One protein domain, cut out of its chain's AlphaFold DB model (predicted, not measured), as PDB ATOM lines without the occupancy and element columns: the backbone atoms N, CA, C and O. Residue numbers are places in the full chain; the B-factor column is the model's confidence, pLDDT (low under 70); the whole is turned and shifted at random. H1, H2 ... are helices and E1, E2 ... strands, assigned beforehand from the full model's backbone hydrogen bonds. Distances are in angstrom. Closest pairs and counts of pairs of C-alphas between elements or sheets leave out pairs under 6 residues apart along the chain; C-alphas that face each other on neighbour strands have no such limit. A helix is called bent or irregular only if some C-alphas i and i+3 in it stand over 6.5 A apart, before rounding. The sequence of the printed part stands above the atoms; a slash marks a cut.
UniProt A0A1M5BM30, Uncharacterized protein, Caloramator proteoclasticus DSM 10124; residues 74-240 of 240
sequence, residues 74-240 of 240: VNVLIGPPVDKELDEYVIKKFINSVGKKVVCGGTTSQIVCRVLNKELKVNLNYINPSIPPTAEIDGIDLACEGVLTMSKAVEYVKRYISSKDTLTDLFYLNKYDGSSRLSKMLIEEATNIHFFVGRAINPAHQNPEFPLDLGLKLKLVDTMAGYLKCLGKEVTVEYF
ATOM      1  N   VAL A  74      29.310  46.822 -33.773       98.56
ATOM      2  CA  VAL A  74      28.956  45.686 -32.912       98.56
ATOM      3  C   VAL A  74      27.888  46.139 -31.926       98.56
ATOM      4  O   VAL A  74      28.074  47.110 -31.199       98.56
ATOM      5  N   ASN A  75      26.765  45.429 -31.903       98.69
ATOM      6  CA  ASN A  75      25.641  45.723 -31.024       98.69
ATOM      7  C   ASN A  75      25.569  44.638 -29.958       98.69
ATOM      8  O   ASN A  75      25.560  43.453 -30.293       98.69
ATOM      9  N   VAL A  76      25.509  45.037 -28.692       98.56
ATOM     10  CA  VAL A  76      25.503  44.126 -27.546       98.56
ATOM     11  C   VAL A  76      24.230  44.347 -26.748       98.56
ATOM     12  O   VAL A  76      24.074  45.384 -26.111       98.56
ATOM     13  N   LEU A  77      23.330  43.369 -26.771       98.44
ATOM     14  CA  LEU A  77      22.127  43.348 -25.949       98.44
ATOM     15  C   LEU A  77      22.412  42.600 -24.646       98.44
ATOM     16  O   LEU A  77      22.753  41.419 -24.676       98.44
ATOM     17  N   ILE A  78      22.260  43.270 -23.503       95.94
ATOM     18  CA  ILE A  78      22.497  42.685 -22.181       95.94
ATOM     19  C   ILE A  78      21.337  42.962 -21.223       95.94
ATOM     20  O   ILE A  78      21.101  44.084 -20.775       95.94
ATOM     21  N   GLY A  79      20.646  41.884 -20.857       93.25
ATOM     22  CA  GLY A  79      19.449  41.921 -20.021       93.25
ATOM     23  C   GLY A  79      18.189  42.401 -20.764       93.25
ATOM     24  O   GLY A  79      18.297  43.131 -21.748       93.25
ATOM     25  N   PRO A  80      16.992  42.009 -20.296       93.06
ATOM     26  CA  PRO A  80      15.733  42.465 -20.878       93.06
ATOM     27  C   PRO A  80      15.296  43.846 -20.359       93.06
ATOM     28  O   PRO A  80      15.730  44.249 -19.268       93.06
ATOM     29  N   PRO A  81      14.459  44.575 -21.126       93.88
ATOM     30  CA  PRO A  81      13.888  45.853 -20.697       93.88
ATOM     31  C   PRO A  81      13.089  45.706 -19.396       93.88
ATOM     32  O   PRO A  81      12.603  44.621 -19.083       93.88
ATOM     33  N   VAL A  82      12.951  46.795 -18.627       91.38
ATOM     34  CA  VAL A  82      12.151  46.789 -17.379       91.38
ATOM     35  C   VAL A  82      10.697  46.431 -17.663       91.38
ATOM     36  O   VAL A  82      10.099  45.635 -16.941       91.38
ATOM     37  N   ASP A  83      10.151  47.039 -18.712       92.75
ATOM     38  CA  ASP A  83       8.798  46.799 -19.180       92.75
ATOM     39  C   ASP A  83       8.807  45.721 -20.269       92.75
ATOM     40  O   ASP A  83       9.457  45.874 -21.306       92.75
ATOM     41  N   LYS A  84       8.071  44.633 -20.029       91.94
ATOM     42  CA  LYS A  84       7.958  43.505 -20.964       91.94
ATOM     43  C   LYS A  84       7.228  43.887 -22.247       91.94
ATOM     44  O   LYS A  84       7.502  43.286 -23.283       91.94
ATOM     45  N   GLU A  85       6.356  44.894 -22.210       95.19
ATOM     46  CA  GLU A  85       5.668  45.391 -23.409       95.19
ATOM     47  C   GLU A  85       6.660  46.014 -24.409       95.19
ATOM     48  O   GLU A  85       6.399  46.077 -25.611       95.19
ATOM     49  N   LEU A  86       7.851  46.410 -23.940       96.00
ATOM     50  CA  LEU A  86       8.929  46.910 -24.792       96.00
ATOM     51  C   LEU A  86       9.798  45.803 -25.401       96.00
ATOM     52  O   LEU A  86      10.639  46.124 -26.242       96.00
ATOM     53  N   ASP A  87       9.617  44.527 -25.035       96.31
ATOM     54  CA  ASP A  87      10.447  43.421 -25.537       96.31
ATOM     55  C   ASP A  87      10.509  43.430 -27.071       96.31
ATOM     56  O   ASP A  87      11.588  43.449 -27.665       96.31
ATOM     57  N   GLU A  88       9.354  43.470 -27.736       97.56
ATOM     58  CA  GLU A  88       9.289  43.426 -29.198       97.56
ATOM     59  C   GLU A  88       9.950  44.650 -29.845       97.56
ATOM     60  O   GLU A  88      10.706  44.513 -30.811       97.56
ATOM     61  N   TYR A  89       9.723  45.838 -29.281       97.94
ATOM     62  CA  TYR A  89      10.336  47.078 -29.748       97.94
ATOM     63  C   TYR A  89      11.866  47.031 -29.635       97.94
ATOM     64  O   TYR A  89      12.568  47.302 -30.614       97.94
ATOM     65  N   VAL A  90      12.394  46.642 -28.468       98.06
ATOM     66  CA  VAL A  90      13.839  46.594 -28.209       98.06
ATOM     67  C   VAL A  90      14.513  45.551 -29.090       98.06
ATOM     68  O   VAL A  90      15.537  45.854 -29.702       98.06
ATOM     69  N   ILE A  91      13.936  44.352 -29.222       98.19
ATOM     70  CA  ILE A  91      14.517  43.306 -30.073       98.19
ATOM     71  C   ILE A  91      14.488  43.718 -31.548       98.19
ATOM     72  O   ILE A  91      15.496  43.554 -32.237       98.19
ATOM     73  N   LYS A  92      13.396  44.313 -32.044       97.62
ATOM     74  CA  LYS A  92      13.340  44.819 -33.426       97.62
ATOM     75  C   LYS A  92      14.368  45.922 -33.663       97.62
ATOM     76  O   LYS A  92      15.081  45.880 -34.663       97.62
ATOM     77  N   LYS A  93      14.497  46.877 -32.736       98.31
ATOM     78  CA  LYS A  93      15.521  47.929 -32.807       98.31
ATOM     79  C   LYS A  93      16.932  47.334 -32.816       98.31
ATOM     80  O   LYS A  93      17.762  47.731 -33.633       98.31
ATOM     81  N   PHE A  94      17.188  46.359 -31.946       98.50
ATOM     82  CA  PHE A  94      18.463  45.660 -31.856       98.50
ATOM     83  C   PHE A  94      18.794  44.919 -33.153       98.50
ATOM     84  O   PHE A  94      19.877  45.125 -33.685       98.50
ATOM     85  N   ILE A  95      17.883  44.121 -33.712       97.81
ATOM     86  CA  ILE A  95      18.125  43.354 -34.946       97.81
ATOM     87  C   ILE A  95      18.290  44.254 -36.170       97.81
ATOM     88  O   ILE A  95      19.168  43.994 -36.991       97.81
ATOM     89  N   ASN A  96      17.529  45.345 -36.255       97.56
ATOM     90  CA  ASN A  96      17.612  46.289 -37.373       97.56
ATOM     91  C   ASN A  96      18.838  47.216 -37.312       97.56
ATOM     92  O   ASN A  96      19.099  47.952 -38.264       97.56
ATOM     93  N   SER A  97      19.604  47.208 -36.217       97.25
ATOM     94  CA  SER A  97      20.867  47.949 -36.150       97.25
ATOM     95  C   SER A  97      21.886  47.397 -37.161       97.25
ATOM     96  O   SER A  97      21.873  46.217 -37.508       97.25
ATOM     97  N   VAL A  98      22.815  48.220 -37.643       96.56
ATOM     98  CA  VAL A  98      23.850  47.760 -38.589       96.56
ATOM     99  C   VAL A  98      24.950  46.994 -37.851       96.56
ATOM    100  O   VAL A  98      25.321  47.350 -36.736       96.56
ATOM    101  N   GLY A  99      25.514  45.967 -38.492       97.19
ATOM    102  CA  GLY A  99      26.678  45.225 -38.002       97.19
ATOM    103  C   GLY A  99      26.330  44.053 -37.088       97.19
ATOM    104  O   GLY A  99      25.186  43.603 -37.054       97.19
ATOM    105  N   LYS A 100      27.325  43.554 -36.356       98.31
ATOM    106  CA  LYS A 100      27.199  42.307 -35.592       98.31
ATOM    107  C   LYS A 100      26.215  42.422 -34.432       98.31
ATOM    108  O   LYS A 100      25.989  43.518 -33.904       98.31
ATOM    109  N   LYS A 101      25.648  41.283 -34.044       98.56
ATOM    110  CA  LYS A 101      24.651  41.117 -32.987       98.56
ATOM    111  C   LYS A 101      25.184  40.169 -31.926       98.56
ATOM    112  O   LYS A 101      25.431  38.998 -32.191       98.56
ATOM    113  N   VAL A 102      25.328  40.678 -30.712       98.50
ATOM    114  CA  VAL A 102      25.697  39.896 -29.536       98.50
ATOM    115  C   VAL A 102      24.562  39.954 -28.526       98.50
ATOM    116  O   VAL A 102      24.076  41.039 -28.212       98.50
ATOM    117  N   VAL A 103      24.158  38.800 -28.001       98.12
ATOM    118  CA  VAL A 103      23.143  38.687 -26.948       98.12
ATOM    119  C   VAL A 103      23.770  38.060 -25.707       98.12
ATOM    120  O   VAL A 103      24.240  36.925 -25.742       98.12
ATOM    121  N   CYS A 104      23.741  38.795 -24.601       94.81
ATOM    122  CA  CYS A 104      24.261  38.369 -23.310       94.81
ATOM    123  C   CYS A 104      23.097  38.167 -22.321       94.81
ATOM    124  O   CYS A 104      22.410  39.119 -21.923       94.81
ATOM    125  N   GLY A 105      22.892  36.925 -21.884       92.62
ATOM    126  CA  GLY A 105      21.946  36.560 -20.825       92.62
ATOM    127  C   GLY A 105      20.910  35.532 -21.262       92.62
ATOM    128  O   GLY A 105      20.292  35.673 -22.309       92.62
ATOM    129  N   GLY A 106      20.669  34.525 -20.417       91.38
ATOM    130  CA  GLY A 106      19.722  33.442 -20.710       91.38
ATOM    131  C   GLY A 106      18.300  33.947 -20.966       91.38
ATOM    132  O   GLY A 106      17.732  33.672 -22.018       91.38
ATOM    133  N   THR A 107      17.749  34.754 -20.054       92.19
ATOM    134  CA  THR A 107      16.412  35.354 -20.217       92.19
ATOM    135  C   THR A 107      16.333  36.241 -21.459       92.19
ATOM    136  O   THR A 107      15.368  36.163 -22.214       92.19
ATOM    137  N   THR A 108      17.372  37.041 -21.712       94.88
ATOM    138  CA  THR A 108      17.483  37.888 -22.906       94.88
ATOM    139  C   THR A 108      17.439  37.051 -24.187       94.88
ATOM    140  O   THR A 108      16.666  37.349 -25.091       94.88
ATOM    141  N   SER A 109      18.215  35.966 -24.245       96.06
ATOM    142  CA  SER A 109      18.253  35.032 -25.375       96.06
ATOM    143  C   SER A 109      16.899  34.373 -25.626       96.06
ATOM    144  O   SER A 109      16.488  34.255 -26.777       96.06
ATOM    145  N   GLN A 110      16.173  34.000 -24.568       95.75
ATOM    146  CA  GLN A 110      14.819  33.447 -24.689       95.75
ATOM    147  C   GLN A 110      13.830  34.468 -25.267       95.75
ATOM    148  O   GLN A 110      13.030  34.130 -26.136       95.75
ATOM    149  N   ILE A 111      13.914  35.734 -24.844       96.31
ATOM    150  CA  ILE A 111      13.078  36.815 -25.390       96.31
ATOM    151  C   ILE A 111      13.400  37.063 -26.866       96.31
ATOM    152  O   ILE A 111      12.480  37.163 -27.675       96.31
ATOM    153  N   VAL A 112      14.684  37.089 -27.238       97.69
ATOM    154  CA  VAL A 112      15.118  37.188 -28.642       97.69
ATOM    155  C   VAL A 112      14.533  36.042 -29.470       97.69
ATOM    156  O   VAL A 112      13.943  36.288 -30.518       97.69
ATOM    157  N   CYS A 113      14.635  34.801 -28.987       97.50
ATOM    158  CA  CYS A 113      14.085  33.624 -29.664       97.50
ATOM    159  C   CYS A 113      12.567  33.722 -29.848       97.50
ATOM    160  O   CYS A 113      12.069  33.502 -30.951       97.50
ATOM    161  N   ARG A 114      11.839  34.129 -28.799       97.12
ATOM    162  CA  ARG A 114      10.383  34.325 -28.837       97.12
ATOM    163  C   ARG A 114       9.977  35.385 -29.860       97.12
ATOM    164  O   ARG A 114       9.086  35.137 -30.661       97.12
ATOM    165  N   VAL A 115      10.613  36.559 -29.836       97.00
ATOM    166  CA  VAL A 115      10.255  37.682 -30.721       97.00
ATOM    167  C   VAL A 115      10.609  37.387 -32.180       97.00
ATOM    168  O   VAL A 115       9.877  37.783 -33.081       97.00
ATOM    169  N   LEU A 116      11.722  36.692 -32.427       96.62
ATOM    170  CA  LEU A 116      12.168  36.371 -33.785       96.62
ATOM    171  C   LEU A 116      11.605  35.053 -34.322       96.62
ATOM    172  O   LEU A 116      11.857  34.736 -35.482       96.62
ATOM    173  N   ASN A 117      10.868  34.301 -33.500       97.00
ATOM    174  CA  ASN A 117      10.413  32.943 -33.792       97.00
ATOM    175  C   ASN A 117      11.572  32.024 -34.232       97.00
ATOM    176  O   ASN A 117      11.545  31.421 -35.305       97.00
ATOM    177  N   LYS A 118      12.630  31.976 -33.413       96.75
ATOM    178  CA  LYS A 118      13.860  31.204 -33.656       96.75
ATOM    179  C   LYS A 118      14.158  30.257 -32.504       96.75
ATOM    180  O   LYS A 118      13.727  30.479 -31.377       96.75
ATOM    181  N   GLU A 119      14.936  29.218 -32.784       95.44
ATOM    182  CA  GLU A 119      15.374  28.251 -31.777       95.44
ATOM    183  C   GLU A 119      16.682  28.676 -31.101       95.44
ATOM    184  O   GLU A 119      17.583  29.215 -31.747       95.44
ATOM    185  N   LEU A 120      16.802  28.362 -29.806       94.56
ATOM    186  CA  LEU A 120      18.043  28.478 -29.044       94.56
ATOM    187  C   LEU A 120      18.759  27.125 -29.015       94.56
ATOM    188  O   LEU A 120      18.260  26.175 -28.411       94.56
ATOM    189  N   LYS A 121      19.959  27.048 -29.591       93.62
ATOM    190  CA  LYS A 121      20.792  25.836 -29.552       93.62
ATOM    191  C   LYS A 121      21.955  26.044 -28.591       93.62
ATOM    192  O   LYS A 121      22.875  26.802 -28.876       93.62
ATOM    193  N   VAL A 122      21.900  25.415 -27.419       89.25
ATOM    194  CA  VAL A 122      22.961  25.546 -26.409       89.25
ATOM    195  C   VAL A 122      24.157  24.684 -26.801       89.25
ATOM    196  O   VAL A 122      24.021  23.484 -27.029       89.25
ATOM    197  N   ASN A 123      25.346  25.282 -26.821       84.19
ATOM    198  CA  ASN A 123      26.584  24.575 -27.114       84.19
ATOM    199  C   ASN A 123      27.132  23.939 -25.840       84.19
ATOM    200  O   ASN A 123      27.805  24.599 -25.060       84.19
ATOM    201  N   LEU A 124      26.912  22.641 -25.640       77.19
ATOM    202  CA  LEU A 124      27.361  21.914 -24.440       77.19
ATOM    203  C   LEU A 124      28.889  21.705 -24.349       77.19
ATOM    204  O   LEU A 124      29.363  20.944 -23.509       77.19
ATOM    205  N   ASN A 125      29.677  22.359 -25.203       75.06
ATOM    206  CA  ASN A 125      31.131  22.275 -25.166       75.06
ATOM    207  C   ASN A 125      31.705  23.280 -24.152       75.06
ATOM    208  O   ASN A 125      31.759  24.487 -24.407       75.06
ATOM    209  N   TYR A 126      32.147  22.774 -23.000       70.69
ATOM    210  CA  TYR A 126      32.747  23.569 -21.929       70.69
ATOM    211  C   TYR A 126      34.251  23.729 -22.153       70.69
ATOM    212  O   TYR A 126      35.065  22.932 -21.700       70.69
ATOM    213  N   ILE A 127      34.623  24.800 -22.850       72.56
ATOM    214  CA  ILE A 127      36.021  25.104 -23.202       72.56
ATOM    215  C   ILE A 127      36.802  25.633 -21.995       72.56
ATOM    216  O   ILE A 127      38.002  25.402 -21.853       72.56
ATOM    217  N   ASN A 128      36.115  26.344 -21.105       71.62
ATOM    218  CA  ASN A 128      36.648  26.811 -19.839       71.62
ATOM    219  C   ASN A 128      35.588  26.554 -18.759       71.62
ATOM    220  O   ASN A 128      34.529  27.169 -18.833       71.62
ATOM    221  N   PRO A 129      35.856  25.717 -17.740       72.75
ATOM    222  CA  PRO A 129      34.878  25.401 -16.695       72.75
ATOM    223  C   PRO A 129      34.360  26.627 -15.929       72.75
ATOM    224  O   PRO A 129      33.264  26.594 -15.383       72.75
ATOM    225  N   SER A 130      35.141  27.714 -15.892       73.31
ATOM    226  CA  SER A 130      34.760  28.967 -15.226       73.31
ATOM    227  C   SER A 130      33.878  29.887 -16.081       73.31
ATOM    228  O   SER A 130      33.380  30.889 -15.573       73.31
ATOM    229  N   ILE A 131      33.701  29.581 -17.373       75.88
ATOM    230  CA  ILE A 131      32.929  30.393 -18.318       75.88
ATOM    231  C   ILE A 131      31.762  29.548 -18.837       75.88
ATOM    232  O   ILE A 131      31.994  28.486 -19.419       75.88
ATOM    233  N   PRO A 132      30.511  30.002 -18.657       80.31
ATOM    234  CA  PRO A 132      29.347  29.286 -19.155       80.31
ATOM    235  C   PRO A 132      29.406  29.036 -20.673       80.31
ATOM    236  O   PRO A 132      30.028  29.812 -21.410       80.31
ATOM    237  N   PRO A 133      28.736  27.979 -21.158       84.12
ATOM    238  CA  PRO A 133      28.677  27.681 -22.577       84.12
ATOM    239  C   PRO A 133      28.005  28.810 -23.363       84.12
ATOM    240  O   PRO A 133      27.200  29.585 -22.843       84.12
ATOM    241  N   THR A 134      28.330  28.877 -24.651       92.38
ATOM    242  CA  THR A 134      27.626  29.756 -25.593       92.38
ATOM    243  C   THR A 134      26.354  29.086 -26.104       92.38
ATOM    244  O   THR A 134      26.112  27.900 -25.871       92.38
ATOM    245  N   ALA A 135      25.540  29.845 -26.820       93.31
ATOM    246  CA  ALA A 135      24.421  29.330 -27.581       93.31
ATOM    247  C   ALA A 135      24.432  29.916 -28.996       93.31
ATOM    248  O   ALA A 135      25.094  30.920 -29.276       93.31
ATOM    249  N   GLU A 136      23.677  29.282 -29.879       95.44
ATOM    250  CA  GLU A 136      23.434  29.730 -31.240       95.44
ATOM    251  C   GLU A 136      21.966  30.120 -31.386       95.44
ATOM    252  O   GLU A 136      21.064  29.406 -30.941       95.44
ATOM    253  N   ILE A 137      21.751  31.277 -32.006       96.75
ATOM    254  CA  ILE A 137      20.448  31.791 -32.418       96.75
ATOM    255  C   ILE A 137      20.662  32.318 -33.831       96.75
ATOM    256  O   ILE A 137      21.590  33.093 -34.064       96.75
ATOM    257  N   ASP A 138      19.829  31.905 -34.781       96.06
ATOM    258  CA  ASP A 138      19.983  32.364 -36.158       96.06
ATOM    259  C   ASP A 138      19.889  33.907 -36.243       96.06
ATOM    260  O   ASP A 138      19.030  34.544 -35.629       96.06
ATOM    261  N   GLY A 139      20.791  34.536 -36.998       94.44
ATOM    262  CA  GLY A 139      20.936  35.996 -37.071       94.44
ATOM    263  C   GLY A 139      21.626  36.674 -35.873       94.44
ATOM    264  O   GLY A 139      21.688  37.903 -35.848       94.44
ATOM    265  N   ILE A 140      22.151  35.914 -34.902       97.88
ATOM    266  CA  ILE A 140      22.964  36.421 -33.784       97.88
ATOM    267  C   ILE A 140      24.398  35.884 -33.910       97.88
ATOM    268  O   ILE A 140      24.614  34.676 -33.922       97.88
ATOM    269  N   ASP A 141      25.399  36.769 -33.960       97.81
ATOM    270  CA  ASP A 141      26.817  36.395 -34.111       97.81
ATOM    271  C   ASP A 141      27.403  35.709 -32.863       97.81
ATOM    272  O   ASP A 141      28.356  34.924 -32.949       97.81
ATOM    273  N   LEU A 142      26.872  36.038 -31.682       96.94
ATOM    274  CA  LEU A 142      27.251  35.431 -30.408       96.94
ATOM    275  C   LEU A 142      26.093  35.530 -29.412       96.94
ATOM    276  O   LEU A 142      25.725  36.631 -29.010       96.94
ATOM    277  N   ALA A 143      25.559  34.389 -28.972       96.94
ATOM    278  CA  ALA A 143      24.715  34.323 -27.785       96.94
ATOM    279  C   ALA A 143      25.499  33.667 -26.642       96.94
ATOM    280  O   ALA A 143      26.126  32.618 -26.807       96.94
ATOM    281  N   CYS A 144      25.512  34.299 -25.477       93.81
ATOM    282  CA  CYS A 144      26.263  33.833 -24.319       93.81
ATOM    283  C   CYS A 144      25.521  34.132 -23.013       93.81
ATOM    284  O   CYS A 144      24.436  34.720 -22.993       93.81
ATOM    285  N   GLU A 145      26.103  33.693 -21.900       89.69
ATOM    286  CA  GLU A 145      25.627  34.100 -20.584       89.69
ATOM    287  C   GLU A 145      25.785  35.630 -20.406       89.69
ATOM    288  O   GLU A 145      26.527  36.291 -21.128       89.69
ATOM    289  N   GLY A 146      25.010  36.221 -19.498       90.00
ATOM    290  CA  GLY A 146      25.002  37.653 -19.244       90.00
ATOM    291  C   GLY A 146      26.219  38.137 -18.464       90.00
ATOM    292  O   GLY A 146      27.189  38.653 -19.023       90.00
ATOM    293  N   VAL A 147      26.113  38.079 -17.140       89.31
ATOM    294  CA  VAL A 147      26.962  38.869 -16.246       89.31
ATOM    295  C   VAL A 147      28.330  38.228 -16.033       89.31
ATOM    296  O   VAL A 147      29.326  38.947 -15.993       89.31
ATOM    297  N   LEU A 148      28.416  36.899 -15.954       88.88
ATOM    298  CA  LEU A 148      29.689  36.188 -15.795       88.88
ATOM    299  C   LEU A 148      30.553  36.356 -17.046       88.88
ATOM    300  O   LEU A 148      31.733  36.696 -16.941       88.88
ATOM    301  N   THR A 149      29.948  36.195 -18.226       91.25
ATOM    302  CA  THR A 149      30.649  36.394 -19.504       91.25
ATOM    303  C   THR A 149      31.128  37.836 -19.650       91.25
ATOM    304  O   THR A 149      32.289  38.074 -19.985       91.25
ATOM    305  N   MET A 150      30.270  38.819 -19.346       94.25
ATOM    306  CA  MET A 150      30.653  40.234 -19.399       94.25
ATOM    307  C   MET A 150      31.760  40.565 -18.390       94.25
ATOM    308  O   MET A 150      32.724  41.239 -18.743       94.25
ATOM    309  N   SER A 151      31.662  40.060 -17.156       92.81
ATOM    310  CA  SER A 151      32.674  40.257 -16.112       92.81
ATOM    311  C   SER A 151      34.050  39.784 -16.572       92.81
ATOM    312  O   SER A 151      35.026  40.539 -16.544       92.81
ATOM    313  N   LYS A 152      34.122  38.567 -17.119       92.06
ATOM    314  CA  LYS A 152      35.380  38.023 -17.627       92.06
ATOM    315  C   LYS A 152      35.877  38.755 -18.873       92.06
ATOM    316  O   LYS A 152      37.077  39.001 -19.001       92.06
ATOM    317  N   ALA A 153      34.973  39.167 -19.760       94.25
ATOM    318  CA  ALA A 153      35.333  39.972 -20.919       94.25
ATOM    319  C   ALA A 153      35.933  41.332 -20.514       94.25
ATOM    320  O   ALA A 153      36.898  41.777 -21.138       94.25
ATOM    321  N   VAL A 154      35.419  41.975 -19.454       95.62
ATOM    322  CA  VAL A 154      35.996  43.210 -18.889       95.62
ATOM    323  C   VAL A 154      37.427  42.968 -18.406       95.62
ATOM    324  O   VAL A 154      38.307  43.781 -18.692       95.62
ATOM    325  N   GLU A 155      37.696  41.851 -17.723       92.81
ATOM    326  CA  GLU A 155      39.060  41.493 -17.307       92.81
ATOM    327  C   GLU A 155      40.005  41.341 -18.504       92.81
ATOM    328  O   GLU A 155      41.135  41.832 -18.466       92.81
ATOM    329  N   TYR A 156      39.551  40.695 -19.581       92.25
ATOM    330  CA  TYR A 156      40.342  40.522 -20.801       92.25
ATOM    331  C   TYR A 156      40.630  41.849 -21.500       92.25
ATOM    332  O   TYR A 156      41.772  42.092 -21.890       92.25
ATOM    333  N   VAL A 157      39.641  42.741 -21.602       92.88
ATOM    334  CA  VAL A 157      39.832  44.074 -22.190       92.88
ATOM    335  C   VAL A 157      40.780  44.916 -21.332       92.88
ATOM    336  O   VAL A 157      41.713  45.517 -21.863       92.88
ATOM    337  N   LYS A 158      40.612  44.904 -20.002       92.06
ATOM    338  CA  LYS A 158      41.526  45.579 -19.070       92.06
ATOM    339  C   LYS A 158      42.957  45.077 -19.247       92.06
ATOM    340  O   LYS A 158      43.882  45.876 -19.372       92.06
ATOM    341  N   ARG A 159      43.140  43.754 -19.294       89.19
ATOM    342  CA  ARG A 159      44.453  43.140 -19.499       89.19
ATOM    343  C   ARG A 159      45.054  43.549 -20.838       89.19
ATOM    344  O   ARG A 159      46.209  43.947 -20.857       89.19
ATOM    345  N   TYR A 160      44.275  43.530 -21.917       87.81
ATOM    346  CA  TYR A 160      44.735  43.954 -23.239       87.81
ATOM    347  C   TYR A 160      45.222  45.410 -23.247       87.81
ATOM    348  O   TYR A 160      46.199  45.734 -23.921       87.81
ATOM    349  N   ILE A 161      44.575  46.300 -22.489       86.44
ATOM    350  CA  ILE A 161      45.013  47.695 -22.344       86.44
ATOM    351  C   ILE A 161      46.336  47.773 -21.571       86.44
ATOM    352  O   ILE A 161      47.253  48.462 -22.010       86.44
ATOM    353  N   SER A 162      46.452  47.056 -20.451       83.81
ATOM    354  CA  SER A 162      47.620  47.128 -19.558       83.81
ATOM    355  C   SER A 162      48.822  46.279 -19.997       83.81
ATOM    356  O   SER A 162      49.922  46.470 -19.480       83.81
ATOM    357  N   SER A 163      48.633  45.315 -20.897       72.56
ATOM    358  CA  SER A 163      49.648  44.316 -21.232       72.56
ATOM    359  C   SER A 163      50.790  44.880 -22.075       72.56
ATOM    360  O   SER A 163      50.584  45.512 -23.118       72.56
ATOM    361  N   LYS A 164      52.012  44.554 -21.634       65.44
ATOM    362  CA  LYS A 164      53.271  44.723 -22.367       65.44
ATOM    363  C   LYS A 164      53.684  43.467 -23.140       65.44
ATOM    364  O   LYS A 164      54.739  43.490 -23.758       65.44
ATOM    365  N   ASP A 165      52.860  42.408 -23.205       67.31
ATOM    366  CA  ASP A 165      53.162  41.147 -23.920       67.31
ATOM    367  C   ASP A 165      52.058  40.744 -24.931       67.31
ATOM    368  O   ASP A 165      50.888  40.615 -24.581       67.31
ATOM    369  N   THR A 166      52.431  40.580 -26.206       63.78
ATOM    370  CA  THR A 166      51.522  40.288 -27.328       63.78
ATOM    371  C   THR A 166      51.053  38.838 -27.286       63.78
ATOM    372  O   THR A 166      49.917  38.549 -27.657       63.78
ATOM    373  N   LEU A 167      51.918  37.918 -26.850       61.88
ATOM    374  CA  LEU A 167      51.633  36.481 -26.863       61.88
ATOM    375  C   LEU A 167      50.554  36.138 -25.843       61.88
ATOM    376  O   LEU A 167      49.588  35.439 -26.151       61.88
ATOM    377  N   THR A 168      50.683  36.717 -24.653       62.56
ATOM    378  CA  THR A 168      49.675  36.633 -23.603       62.56
ATOM    379  C   THR A 168      48.321  37.177 -24.071       62.56
ATOM    380  O   THR A 168      47.301  36.524 -23.858       62.56
ATOM    381  N   ASP A 169      48.286  38.331 -24.745       67.19
ATOM    382  CA  ASP A 169      47.036  38.935 -25.237       67.19
ATOM    383  C   ASP A 169      46.336  38.031 -26.267       67.19
ATOM    384  O   ASP A 169      45.135  37.762 -26.166       67.19
ATOM    385  N   LEU A 170      47.101  37.495 -27.224       67.19
ATOM    386  CA  LEU A 170      46.596  36.580 -28.249       67.19
ATOM    387  C   LEU A 170      46.094  35.257 -27.659       67.19
ATOM    388  O   LEU A 170      45.127  34.695 -28.174       67.19
ATOM    389  N   PHE A 171      46.713  34.755 -26.589       72.00
ATOM    390  CA  PHE A 171      46.304  33.498 -25.961       72.00
ATOM    391  C   PHE A 171      44.887  33.571 -25.381       72.00
ATOM    392  O   PHE A 171      44.094  32.650 -25.577       72.00
ATOM    393  N   TYR A 172      44.537  34.659 -24.687       71.81
ATOM    394  CA  TYR A 172      43.196  34.791 -24.110       71.81
ATOM    395  C   TYR A 172      42.144  35.145 -25.159       71.81
ATOM    396  O   TYR A 172      41.035  34.631 -25.071       71.81
ATOM    397  N   LEU A 173      42.468  35.965 -26.164       78.62
ATOM    398  CA  LEU A 173      41.499  36.367 -27.193       78.62
ATOM    399  C   LEU A 173      41.190  35.264 -28.214       78.62
ATOM    400  O   LEU A 173      40.128  35.292 -28.828       78.62
ATOM    401  N   ASN A 174      42.077  34.282 -28.391       79.75
ATOM    402  CA  ASN A 174      41.869  33.183 -29.341       79.75
ATOM    403  C   ASN A 174      41.222  31.934 -28.733       79.75
ATOM    404  O   ASN A 174      41.125  30.911 -29.410       79.75
ATOM    405  N   LYS A 175      40.745  31.999 -27.483       82.88
ATOM    406  CA  LYS A 175      39.871  30.945 -26.959       82.88
ATOM    407  C   LYS A 175      38.479  31.067 -27.575       82.88
ATOM    408  O   LYS A 175      38.036  32.146 -27.964       82.88
ATOM    409  N   TYR A 176      37.783  29.942 -27.632       83.31
ATOM    410  CA  TYR A 176      36.464  29.835 -28.258       83.31
ATOM    411  C   TYR A 176      35.300  30.020 -27.267       83.31
ATOM    412  O   TYR A 176      34.141  29.914 -27.665       83.31
ATOM    413  N   ASP A 177      35.586  30.300 -25.991       90.06
ATOM    414  CA  ASP A 177      34.553  30.604 -24.999       90.06
ATOM    415  C   ASP A 177      33.896  31.977 -25.241       90.06
ATOM    416  O   ASP A 177      34.411  32.830 -25.972       90.06
ATOM    417  N   GLY A 178      32.724  32.186 -24.633       91.75
ATOM    418  CA  GLY A 178      31.918  33.385 -24.861       91.75
ATOM    419  C   GLY A 178      32.623  34.687 -24.479       91.75
ATOM    420  O   GLY A 178      32.432  35.699 -25.152       91.75
ATOM    421  N   SER A 179      33.473  34.666 -23.449       93.31
ATOM    422  CA  SER A 179      34.144  35.877 -22.959       93.31
ATOM    423  C   SER A 179      35.268  36.277 -23.902       93.31
ATOM    424  O   SER A 179      35.372  37.439 -24.283       93.31
ATOM    425  N   SER A 180      36.067  35.305 -24.343       92.62
ATOM    426  CA  SER A 180      37.133  35.520 -25.319       92.62
ATOM    427  C   SER A 180      36.600  35.995 -26.666       92.62
ATOM    428  O   SER A 180      37.110  36.974 -27.212       92.62
ATOM    429  N   ARG A 181      35.524  35.371 -27.166       94.44
ATOM    430  CA  ARG A 181      34.859  35.794 -28.408       94.44
ATOM    431  C   ARG A 181      34.306  37.215 -28.299       94.44
ATOM    432  O   ARG A 181      34.545  38.018 -29.200       94.44
ATOM    433  N   LEU A 182      33.625  37.540 -27.197       96.50
ATOM    434  CA  LEU A 182      33.110  38.887 -26.945       96.50
ATOM    435  C   LEU A 182      34.244  39.919 -26.923       96.50
ATOM    436  O   LEU A 182      34.198  40.903 -27.660       96.50
ATOM    437  N   SER A 183      35.293  39.681 -26.134       95.25
ATOM    438  CA  SER A 183      36.443  40.585 -26.057       95.25
ATOM    439  C   SER A 183      37.113  40.777 -27.416       95.25
ATOM    440  O   SER A 183      37.425  41.909 -27.779       95.25
ATOM    441  N   LYS A 184      37.290  39.708 -28.198       93.31
ATOM    442  CA  LYS A 184      37.886  39.784 -29.536       93.31
ATOM    443  C   LYS A 184      37.054  40.647 -30.485       93.31
ATOM    444  O   LYS A 184      37.606  41.551 -31.115       93.31
ATOM    445  N   MET A 185      35.735  40.442 -30.526       95.56
ATOM    446  CA  MET A 185      34.823  41.261 -31.335       95.56
ATOM    447  C   MET A 185      34.913  42.747 -30.958       95.56
ATOM    448  O   MET A 185      35.019  43.603 -31.836       95.56
ATOM    449  N   LEU A 186      34.929  43.067 -29.661       96.38
ATOM    450  CA  LEU A 186      34.957  44.454 -29.185       96.38
ATOM    451  C   LEU A 186      36.326  45.136 -29.380       96.38
ATOM    452  O   LEU A 186      36.390  46.324 -29.702       96.38
ATOM    453  N   ILE A 187      37.432  44.406 -29.209       92.62
ATOM    454  CA  ILE A 187      38.793  44.956 -29.306       92.62
ATOM    455  C   ILE A 187      39.265  45.034 -30.762       92.62
ATOM    456  O   ILE A 187      39.728  46.087 -31.220       92.62
ATOM    457  N   GLU A 188      39.203  43.919 -31.489       90.06
ATOM    458  CA  GLU A 188      39.911  43.752 -32.764       90.06
ATOM    459  C   GLU A 188      39.051  44.163 -33.961       90.06
ATOM    460  O   GLU A 188      39.548  44.804 -34.902       90.06
ATOM    461  N   GLU A 189      37.762  43.838 -33.904       91.38
ATOM    462  CA  GLU A 189      36.843  43.965 -35.032       91.38
ATOM    463  C   GLU A 189      36.091  45.297 -35.015       91.38
ATOM    464  O   GLU A 189      36.115  46.017 -36.014       91.38
ATOM    465  N   ALA A 190      35.481  45.646 -33.879       95.31
ATOM    466  CA  ALA A 190      34.617  46.813 -33.752       95.31
ATOM    467  C   ALA A 190      35.370  48.140 -33.918       95.31
ATOM    468  O   ALA A 190      36.497  48.308 -33.447       95.31
ATOM    469  N   THR A 191      34.721  49.122 -34.533       95.44
ATOM    470  CA  THR A 191      35.067  50.553 -34.425       95.44
ATOM    471  C   THR A 191      34.003  51.307 -33.635       95.44
ATOM    472  O   THR A 191      34.334  52.210 -32.872       95.44
ATOM    473  N   ASN A 192      32.751  50.876 -33.790       97.88
ATOM    474  CA  ASN A 192      31.554  51.454 -33.205       97.88
ATOM    475  C   ASN A 192      30.836  50.369 -32.405       97.88
ATOM    476  O   ASN A 192      30.628  49.260 -32.906       97.88
ATOM    477  N   ILE A 193      30.484  50.668 -31.162       98.69
ATOM    478  CA  ILE A 193      29.907  49.698 -30.236       98.69
ATOM    479  C   ILE A 193      28.652  50.306 -29.626       98.69
ATOM    480  O   ILE A 193      28.705  51.391 -29.050       98.69
ATOM    481  N   HIS A 194      27.530  49.603 -29.742       98.69
ATOM    482  CA  HIS A 194      26.261  50.031 -29.167       98.69
ATOM    483  C   HIS A 194      25.770  49.006 -28.146       98.69
ATOM    484  O   HIS A 194      25.447  47.870 -28.494       98.69
ATOM    485  N   PHE A 195      25.718  49.408 -26.879       98.69
ATOM    486  CA  PHE A 195      25.149  48.605 -25.807       98.69
ATOM    487  C   PHE A 195      23.659  48.908 -25.645       98.69
ATOM    488  O   PHE A 195      23.290  50.045 -25.368       98.69
ATOM    489  N   PHE A 196      22.832  47.873 -25.764       98.50
ATOM    490  CA  PHE A 196      21.416  47.873 -25.412       98.50
ATOM    491  C   PHE A 196      21.295  47.221 -24.034       98.50
ATOM    492  O   PHE A 196      21.481  46.010 -23.891       98.50
ATOM    493  N   VAL A 197      21.049  48.020 -23.001       97.38
ATOM    494  CA  VAL A 197      21.132  47.583 -21.606       97.38
ATOM    495  C   VAL A 197      19.743  47.542 -21.000       97.38
ATOM    496  O   VAL A 197      19.181  48.570 -20.629       97.38
ATOM    497  N   GLY A 198      19.194  46.342 -20.860       94.75
ATOM    498  CA  GLY A 198      17.937  46.154 -20.160       94.75
ATOM    499  C   GLY A 198      18.115  46.264 -18.647       94.75
ATOM    500  O   GLY A 198      19.083  45.735 -18.093       94.75
ATOM    501  N   ARG A 199      17.193  46.929 -17.949       91.69
ATOM    502  CA  ARG A 199      17.251  47.167 -16.494       91.69
ATOM    503  C   ARG A 199      16.290  46.297 -15.687       91.69
ATOM    504  O   ARG A 199      16.144  46.521 -14.488       91.69
ATOM    505  N   ALA A 200      15.682  45.277 -16.293       86.25
ATOM    506  CA  ALA A 200      14.917  44.294 -15.535       86.25
ATOM    507  C   ALA A 200      15.768  43.667 -14.421       86.25
ATOM    508  O   ALA A 200      16.939  43.307 -14.622       86.25
ATOM    509  N   ILE A 201      15.148  43.516 -13.254       74.38
ATOM    510  CA  ILE A 201      15.704  42.788 -12.116       74.38
ATOM    511  C   ILE A 201      15.450  41.301 -12.358       74.38
ATOM    512  O   ILE A 201      14.324  40.907 -12.656       74.38
ATOM    513  N   ASN A 202      16.488  40.471 -12.252       64.50
ATOM    514  CA  ASN A 202      16.336  39.028 -12.411       64.50
ATOM    515  C   ASN A 202      15.725  38.422 -11.131       64.50
ATOM    516  O   ASN A 202      16.389  38.459 -10.092       64.50
ATOM    517  N   PRO A 203      14.528  37.805 -11.182       60.38
ATOM    518  CA  PRO A 203      13.926  37.169 -10.010       60.38
ATOM    519  C   PRO A 203      14.785  36.026  -9.445       60.38
ATOM    520  O   PRO A 203      14.813  35.816  -8.239       60.38
ATOM    521  N   ALA A 204      15.551  35.328 -10.294       54.66
ATOM    522  CA  ALA A 204      16.440  34.240  -9.875       54.66
ATOM    523  C   ALA A 204      17.670  34.714  -9.067       54.66
ATOM    524  O   ALA A 204      18.340  33.896  -8.442       54.66
ATOM    525  N   HIS A 205      17.966  36.022  -9.054       54.19
ATOM    526  CA  HIS A 205      19.032  36.630  -8.244       54.19
ATOM    527  C   HIS A 205      18.520  37.214  -6.915       54.19
ATOM    528  O   HIS A 205      19.243  37.942  -6.247       54.19
ATOM    529  N   GLN A 206      17.297  36.861  -6.495       52.09
ATOM    530  CA  GLN A 206      16.829  37.073  -5.117       52.09
ATOM    531  C   GLN A 206      17.411  36.051  -4.123       52.09
ATOM    532  O   GLN A 206      17.073  36.083  -2.943       52.09
ATOM    533  N   ASN A 207      18.281  35.141  -4.582       47.44
ATOM    534  CA  ASN A 207      18.978  34.197  -3.721       47.44
ATOM    535  C   ASN A 207      20.090  34.928  -2.930       47.44
ATOM    536  O   ASN A 207      21.033  35.422  -3.557       47.44
ATOM    537  N   PRO A 208      20.013  35.012  -1.586       48.34
ATOM    538  CA  PRO A 208      20.950  35.790  -0.770       48.34
ATOM    539  C   PRO A 208      22.419  35.335  -0.863       48.34
ATOM    540  O   PRO A 208      23.303  36.116  -0.524       48.34
ATOM    541  N   GLU A 209      22.704  34.127  -1.364       47.94
ATOM    542  CA  GLU A 209      24.080  33.651  -1.606       47.94
ATOM    543  C   GLU A 209      24.713  34.172  -2.913       47.94
ATOM    544  O   GLU A 209      25.933  34.123  -3.063       47.94
ATOM    545  N   PHE A 210      23.922  34.700  -3.857       49.56
ATOM    546  CA  PHE A 210      24.408  35.256  -5.129       49.56
ATOM    547  C   PHE A 210      23.665  36.551  -5.507       49.56
ATOM    548  O   PHE A 210      22.878  36.567  -6.463       49.56
ATOM    549  N   PRO A 211      23.938  37.672  -4.814       46.34
ATOM    550  CA  PRO A 211      23.406  38.978  -5.175       46.34
ATOM    551  C   PRO A 211      24.188  39.533  -6.374       46.34
ATOM    552  O   PRO A 211      25.000  40.451  -6.262       46.34
ATOM    553  N   LEU A 212      23.974  38.960  -7.560       52.53
ATOM    554  CA  LEU A 212      24.373  39.585  -8.821       52.53
ATOM    555  C   LEU A 212      23.351  40.679  -9.140       52.53
ATOM    556  O   LEU A 212      22.450  40.525  -9.963       52.53
ATOM    557  N   ASP A 213      23.488  41.763  -8.382       63.41
ATOM    558  CA  ASP A 213      22.626  42.932  -8.398       63.41
ATOM    559  C   ASP A 213      22.605  43.569  -9.798       63.41
ATOM    560  O   ASP A 213      23.604  43.577 -10.527       63.41
ATOM    561  N   LEU A 214      21.469  44.158 -10.169       68.12
ATOM    562  CA  LEU A 214      21.335  45.027 -11.338       68.12
ATOM    563  C   LEU A 214      22.483  46.054 -11.385       68.12
ATOM    564  O   LEU A 214      23.029  46.319 -12.459       68.12
ATOM    565  N   GLY A 215      22.906  46.548 -10.217       78.50
ATOM    566  CA  GLY A 215      24.063  47.427 -10.065       78.50
ATOM    567  C   GLY A 215      25.369  46.855 -10.629       78.50
ATOM    568  O   GLY A 215      26.136  47.589 -11.252       78.50
ATOM    569  N   LEU A 216      25.619  45.547 -10.500       85.44
ATOM    570  CA  LEU A 216      26.822  44.915 -11.048       85.44
ATOM    571  C   LEU A 216      26.795  44.886 -12.581       85.44
ATOM    572  O   LEU A 216      27.792  45.232 -13.211       85.44
ATOM    573  N   LYS A 217      25.656  44.547 -13.195       89.62
ATOM    574  CA  LYS A 217      25.499  44.578 -14.661       89.62
ATOM    575  C   LYS A 217      25.749  45.981 -15.221       89.62
ATOM    576  O   LYS A 217      26.522  46.120 -16.166       89.62
ATOM    577  N   LEU A 218      25.129  47.006 -14.628       92.00
ATOM    578  CA  LEU A 218      25.307  48.399 -15.056       92.00
ATOM    579  C   LEU A 218      26.772  48.828 -14.924       92.00
ATOM    580  O   LEU A 218      27.376  49.270 -15.899       92.00
ATOM    581  N   LYS A 219      27.388  48.560 -13.767       93.69
ATOM    582  CA  LYS A 219      28.807  48.843 -13.524       93.69
ATOM    583  C   LYS A 219      29.727  48.150 -14.529       93.69
ATOM    584  O   LYS A 219      30.717  48.742 -14.954       93.69
ATOM    585  N   LEU A 220      29.436  46.903 -14.900       95.69
ATOM    586  CA  LEU A 220      30.223  46.163 -15.886       95.69
ATOM    587  C   LEU A 220      30.127  46.783 -17.277       95.69
ATOM    588  O   LEU A 220      31.158  46.931 -17.928       95.69
ATOM    589  N   VAL A 221      28.927  47.178 -17.714       96.94
ATOM    590  CA  VAL A 221      28.752  47.870 -18.999       96.94
ATOM    591  C   VAL A 221      29.481  49.210 -18.993       96.94
ATOM    592  O   VAL A 221      30.235  49.482 -19.923       96.94
ATOM    593  N   ASP A 222      29.345  50.006 -17.932       97.38
ATOM    594  CA  ASP A 222      30.016  51.307 -17.829       97.38
ATOM    595  C   ASP A 222      31.544  51.155 -17.824       97.38
ATOM    596  O   ASP A 222      32.261  51.873 -18.526       97.38
ATOM    597  N   THR A 223      32.055  50.158 -17.092       97.75
ATOM    598  CA  THR A 223      33.488  49.833 -17.052       97.75
ATOM    599  C   THR A 223      33.992  49.391 -18.428       97.75
ATOM    600  O   THR A 223      35.024  49.874 -18.898       97.75
ATOM    601  N   MET A 224      33.254  48.501 -19.099       97.94
ATOM    602  CA  MET A 224      33.562  48.041 -20.453       97.94
ATOM    603  C   MET A 224      33.587  49.214 -21.439       97.94
ATOM    604  O   MET A 224      34.548  49.378 -22.190       97.94
ATOM    605  N   ALA A 225      32.558  50.064 -21.408       98.31
ATOM    606  CA  ALA A 225      32.449  51.237 -22.261       98.31
ATOM    607  C   ALA A 225      33.618  52.206 -22.040       98.31
ATOM    608  O   ALA A 225      34.192  52.694 -23.014       98.31
ATOM    609  N   GLY A 226      34.019  52.437 -20.786       98.12
ATOM    610  CA  GLY A 226      35.196  53.238 -20.448       98.12
ATOM    611  C   GLY A 226      36.477  52.685 -21.074       98.12
ATOM    612  O   GLY A 226      37.194  53.409 -21.763       98.12
ATOM    613  N   TYR A 227      36.736  51.385 -20.921       97.38
ATOM    614  CA  TYR A 227      37.915  50.751 -21.515       97.38
ATOM    615  C   TYR A 227      37.925  50.792 -23.046       97.38
ATOM    616  O   TYR A 227      38.963  51.059 -23.650       97.38
ATOM    617  N   LEU A 228      36.781  50.566 -23.689       97.38
ATOM    618  CA  LEU A 228      36.672  50.621 -25.146       97.38
ATOM    619  C   LEU A 228      36.871  52.046 -25.680       97.38
ATOM    620  O   LEU A 228      37.559  52.225 -26.684       97.38
ATOM    621  N   LYS A 229      36.367  53.068 -24.977       97.38
ATOM    622  CA  LYS A 229      36.659  54.477 -25.292       97.38
ATOM    623  C   LYS A 229      38.151  54.790 -25.152       97.38
ATOM    624  O   LYS A 229      38.711  55.428 -26.038       97.38
ATOM    625  N   CYS A 230      38.826  54.274 -24.119       94.06
ATOM    626  CA  CYS A 230      40.286  54.395 -23.984       94.06
ATOM    627  C   CYS A 230      41.057  53.739 -25.143       94.06
ATOM    628  O   CYS A 230      42.154  54.175 -25.477       94.06
ATOM    629  N   LEU A 231      40.486  52.713 -25.785       91.38
ATOM    630  CA  LEU A 231      41.027  52.095 -27.002       91.38
ATOM    631  C   LEU A 231      40.689  52.875 -28.291       91.38
ATOM    632  O   LEU A 231      40.977  52.387 -29.386       91.38
ATOM    633  N   GLY A 232      40.074  54.056 -28.178       92.75
ATOM    634  CA  GLY A 232      39.691  54.906 -29.306       92.75
ATOM    635  C   GLY A 232      38.451  54.425 -30.061       92.75
ATOM    636  O   GLY A 232      38.301  54.741 -31.238       92.75
ATOM    637  N   LYS A 233      37.586  53.618 -29.430       95.19
ATOM    638  CA  LYS A 233      36.313  53.177 -30.020       95.19
ATOM    639  C   LYS A 233      35.213  54.205 -29.772       95.19
ATOM    640  O   LYS A 233      35.157  54.818 -28.706       95.19
ATOM    641  N   GLU A 234      34.279  54.309 -30.710       97.69
ATOM    642  CA  GLU A 234      33.024  55.027 -30.495       97.69
ATOM    643  C   GLU A 234      32.045  54.107 -29.764       97.69
ATOM    644  O   GLU A 234      31.736  53.017 -30.246       97.69
ATOM    645  N   VAL A 235      31.586  54.519 -28.580       98.56
ATOM    646  CA  VAL A 235      30.723  53.688 -27.730       98.56
ATOM    647  C   VAL A 235      29.474  54.454 -27.316       98.56
ATOM    648  O   VAL A 235      29.577  55.483 -26.642       98.56
ATOM    649  N   THR A 236      28.316  53.887 -27.645       98.44
ATOM    650  CA  THR A 236      26.989  54.360 -27.238       98.44
ATOM    651  C   THR A 236      26.357  53.343 -26.294       98.44
ATOM    652  O   THR A 236      26.499  52.135 -26.486       98.44
ATOM    653  N   VAL A 237      25.665  53.827 -25.265       98.50
ATOM    654  CA  VAL A 237      24.926  52.998 -24.310       98.50
ATOM    655  C   VAL A 237      23.497  53.518 -24.252       98.50
ATOM    656  O   VAL A 237      23.283  54.699 -23.988       98.50
ATOM    657  N   GLU A 238      22.536  52.642 -24.515       97.94
ATOM    658  CA  GLU A 238      21.109  52.924 -24.439       97.94
ATOM    659  C   GLU A 238      20.466  51.991 -23.412       97.94
ATOM    660  O   GLU A 238      20.693  50.778 -23.429       97.94
ATOM    661  N   TYR A 239      19.678  52.559 -22.500       96.31
ATOM    662  CA  TYR A 239      19.052  51.823 -21.407       96.31
ATOM    663  C   TYR A 239      17.562  51.623 -21.667       96.31
ATOM    664  O   TYR A 239      16.871  52.564 -22.061       96.31
ATOM    665  N   PHE A 240      17.076  50.421 -21.366       93.88
ATOM    666  CA  PHE A 240      15.680  50.023 -21.517       93.88
ATOM    667  C   PHE A 240      15.131  49.518 -20.184       93.88
ATOM    668  O   PHE A 240      15.794  48.707 -19.502       93.88
TER     669      PHE A 240
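This is residues 74 to 240 of the 240 residues of an uncharacterized protein of Caloramator proteoclasticus DSM 10124 (UniProt A0A1M5BM30). What does the eye meet first? A single five-stranded sheet makes the core, with H1 and H2 packed on one face and H5 and H6 on the other, while H3 packs on H5 and H6 and folds back into H4 at one end. Residues 162 to 167, between and in H3 and H4, and residues 206 to 211 stick out from the body. What is it built of? The printed part has 167 residues with six named helices and five named strands, in the order E1 H1 E2 H2 E3 H3 H4 H5 E4 H6 E5; the sheet runs E3 E2 E1 E4 E5, all parallel, and the class is mixed. How large is it? It is compact, with a radius of gyration of the C-alphas of 15.2 A and spans of 47 by 35 by 29 A.

Where does the printed part begin? E1, residues 74 to 78, begins with C-alpha 74 at (28.956, 45.686, -32.912). What follows up to the third strand? H1, residues 84 to 96, is 19.2 A long and irregular, with C-alphas 85 and 88 lying 7.1 A apart. Then come E2, residues 100 to 104, H2, residues 106 to 116, and E3, residues 142 to 144. Where are the next three helices? H3, residues 147 to 162, is 22.5 A long and starts at C-alpha 147, (26.962, 38.869, -16.246). H4 is residues 166 to 173; H5, residues 178 to 189, is 15.5 A long and neither bent nor irregular, but only just: C-alphas 186 and 189 are 6.2 A apart. What closes the printed part? E4, residues 192 to 197, is 16.1 A long and H6, residues 214 to 230, is 24.6 A long. E5, residues 234 to 239, is 17.0 A long and ends with C-alpha 239 at (19.052, 51.823, -21.407).

Which backbone atoms join the strands? N 103 and O 142 of E2 and E3 are 2.9 A apart, and N 75 and O 100 of E1 and E2 are 2.9 A apart. N 76 and O 194 of E1 and E4 are 2.8 A apart, as are N 193 and O 234 of E4 and E5. How are the helices on the sheet? H1 lies over E1 and H2 over E2, on the same face at heights over the sheet of 10.8 A and 9.8 A; they touch, closest at the C-alphas of Glu 88 and Val 115, 6.0 A, about perpendicular at 74 degrees. On the opposite face H5 lies over E2 and E1, only just slantwise to E2 at 31 degrees on the local plane, and H6 lies over E4 and E5, along E5 at 10 degrees on the local plane. E1, H1, E2, then E2, H2, E3, and E4, H6, E5 are strand-helix-strand units, parallel neighbour strands joined through a helix, each with a right-handed crossover. What does the hub, H3, touch? It touches H6 at a shallow tilt of 26 degrees, closest at the C-alphas of Val 154 and Met 224, 5.6 A, and H5 at a steep tilt of 43 degrees, closest at those of Ala 153 and Ser 179, 4.7 A. With H4 it forms a helical hairpin, closest at the C-alphas of Tyr 160 and Asp 169, 5.9 A; it only grazes the sheet, with residues 147 to 150. Are the helix backbones intact? Every O i to N i+4 pair is within hydrogen-bond range in H2, H3, H4, H5 and H6; in H1 7 of 9 are.

How far does it reach? The two C-alphas farthest apart, those of Glu 85 and Asp 165, are 47.7 A apart, and the printed part has no cut. Which links are long? Those from H2 to E3, with 25 residues, and from E4 to H6, with 16; within the first, residues 121 to 122 pair antiparallel with residues 135 to 136. Where is confidence low? Residues 164 to 170 and 202 to 214 have pLDDT under 70, against a mean of 88.3 for the printed part.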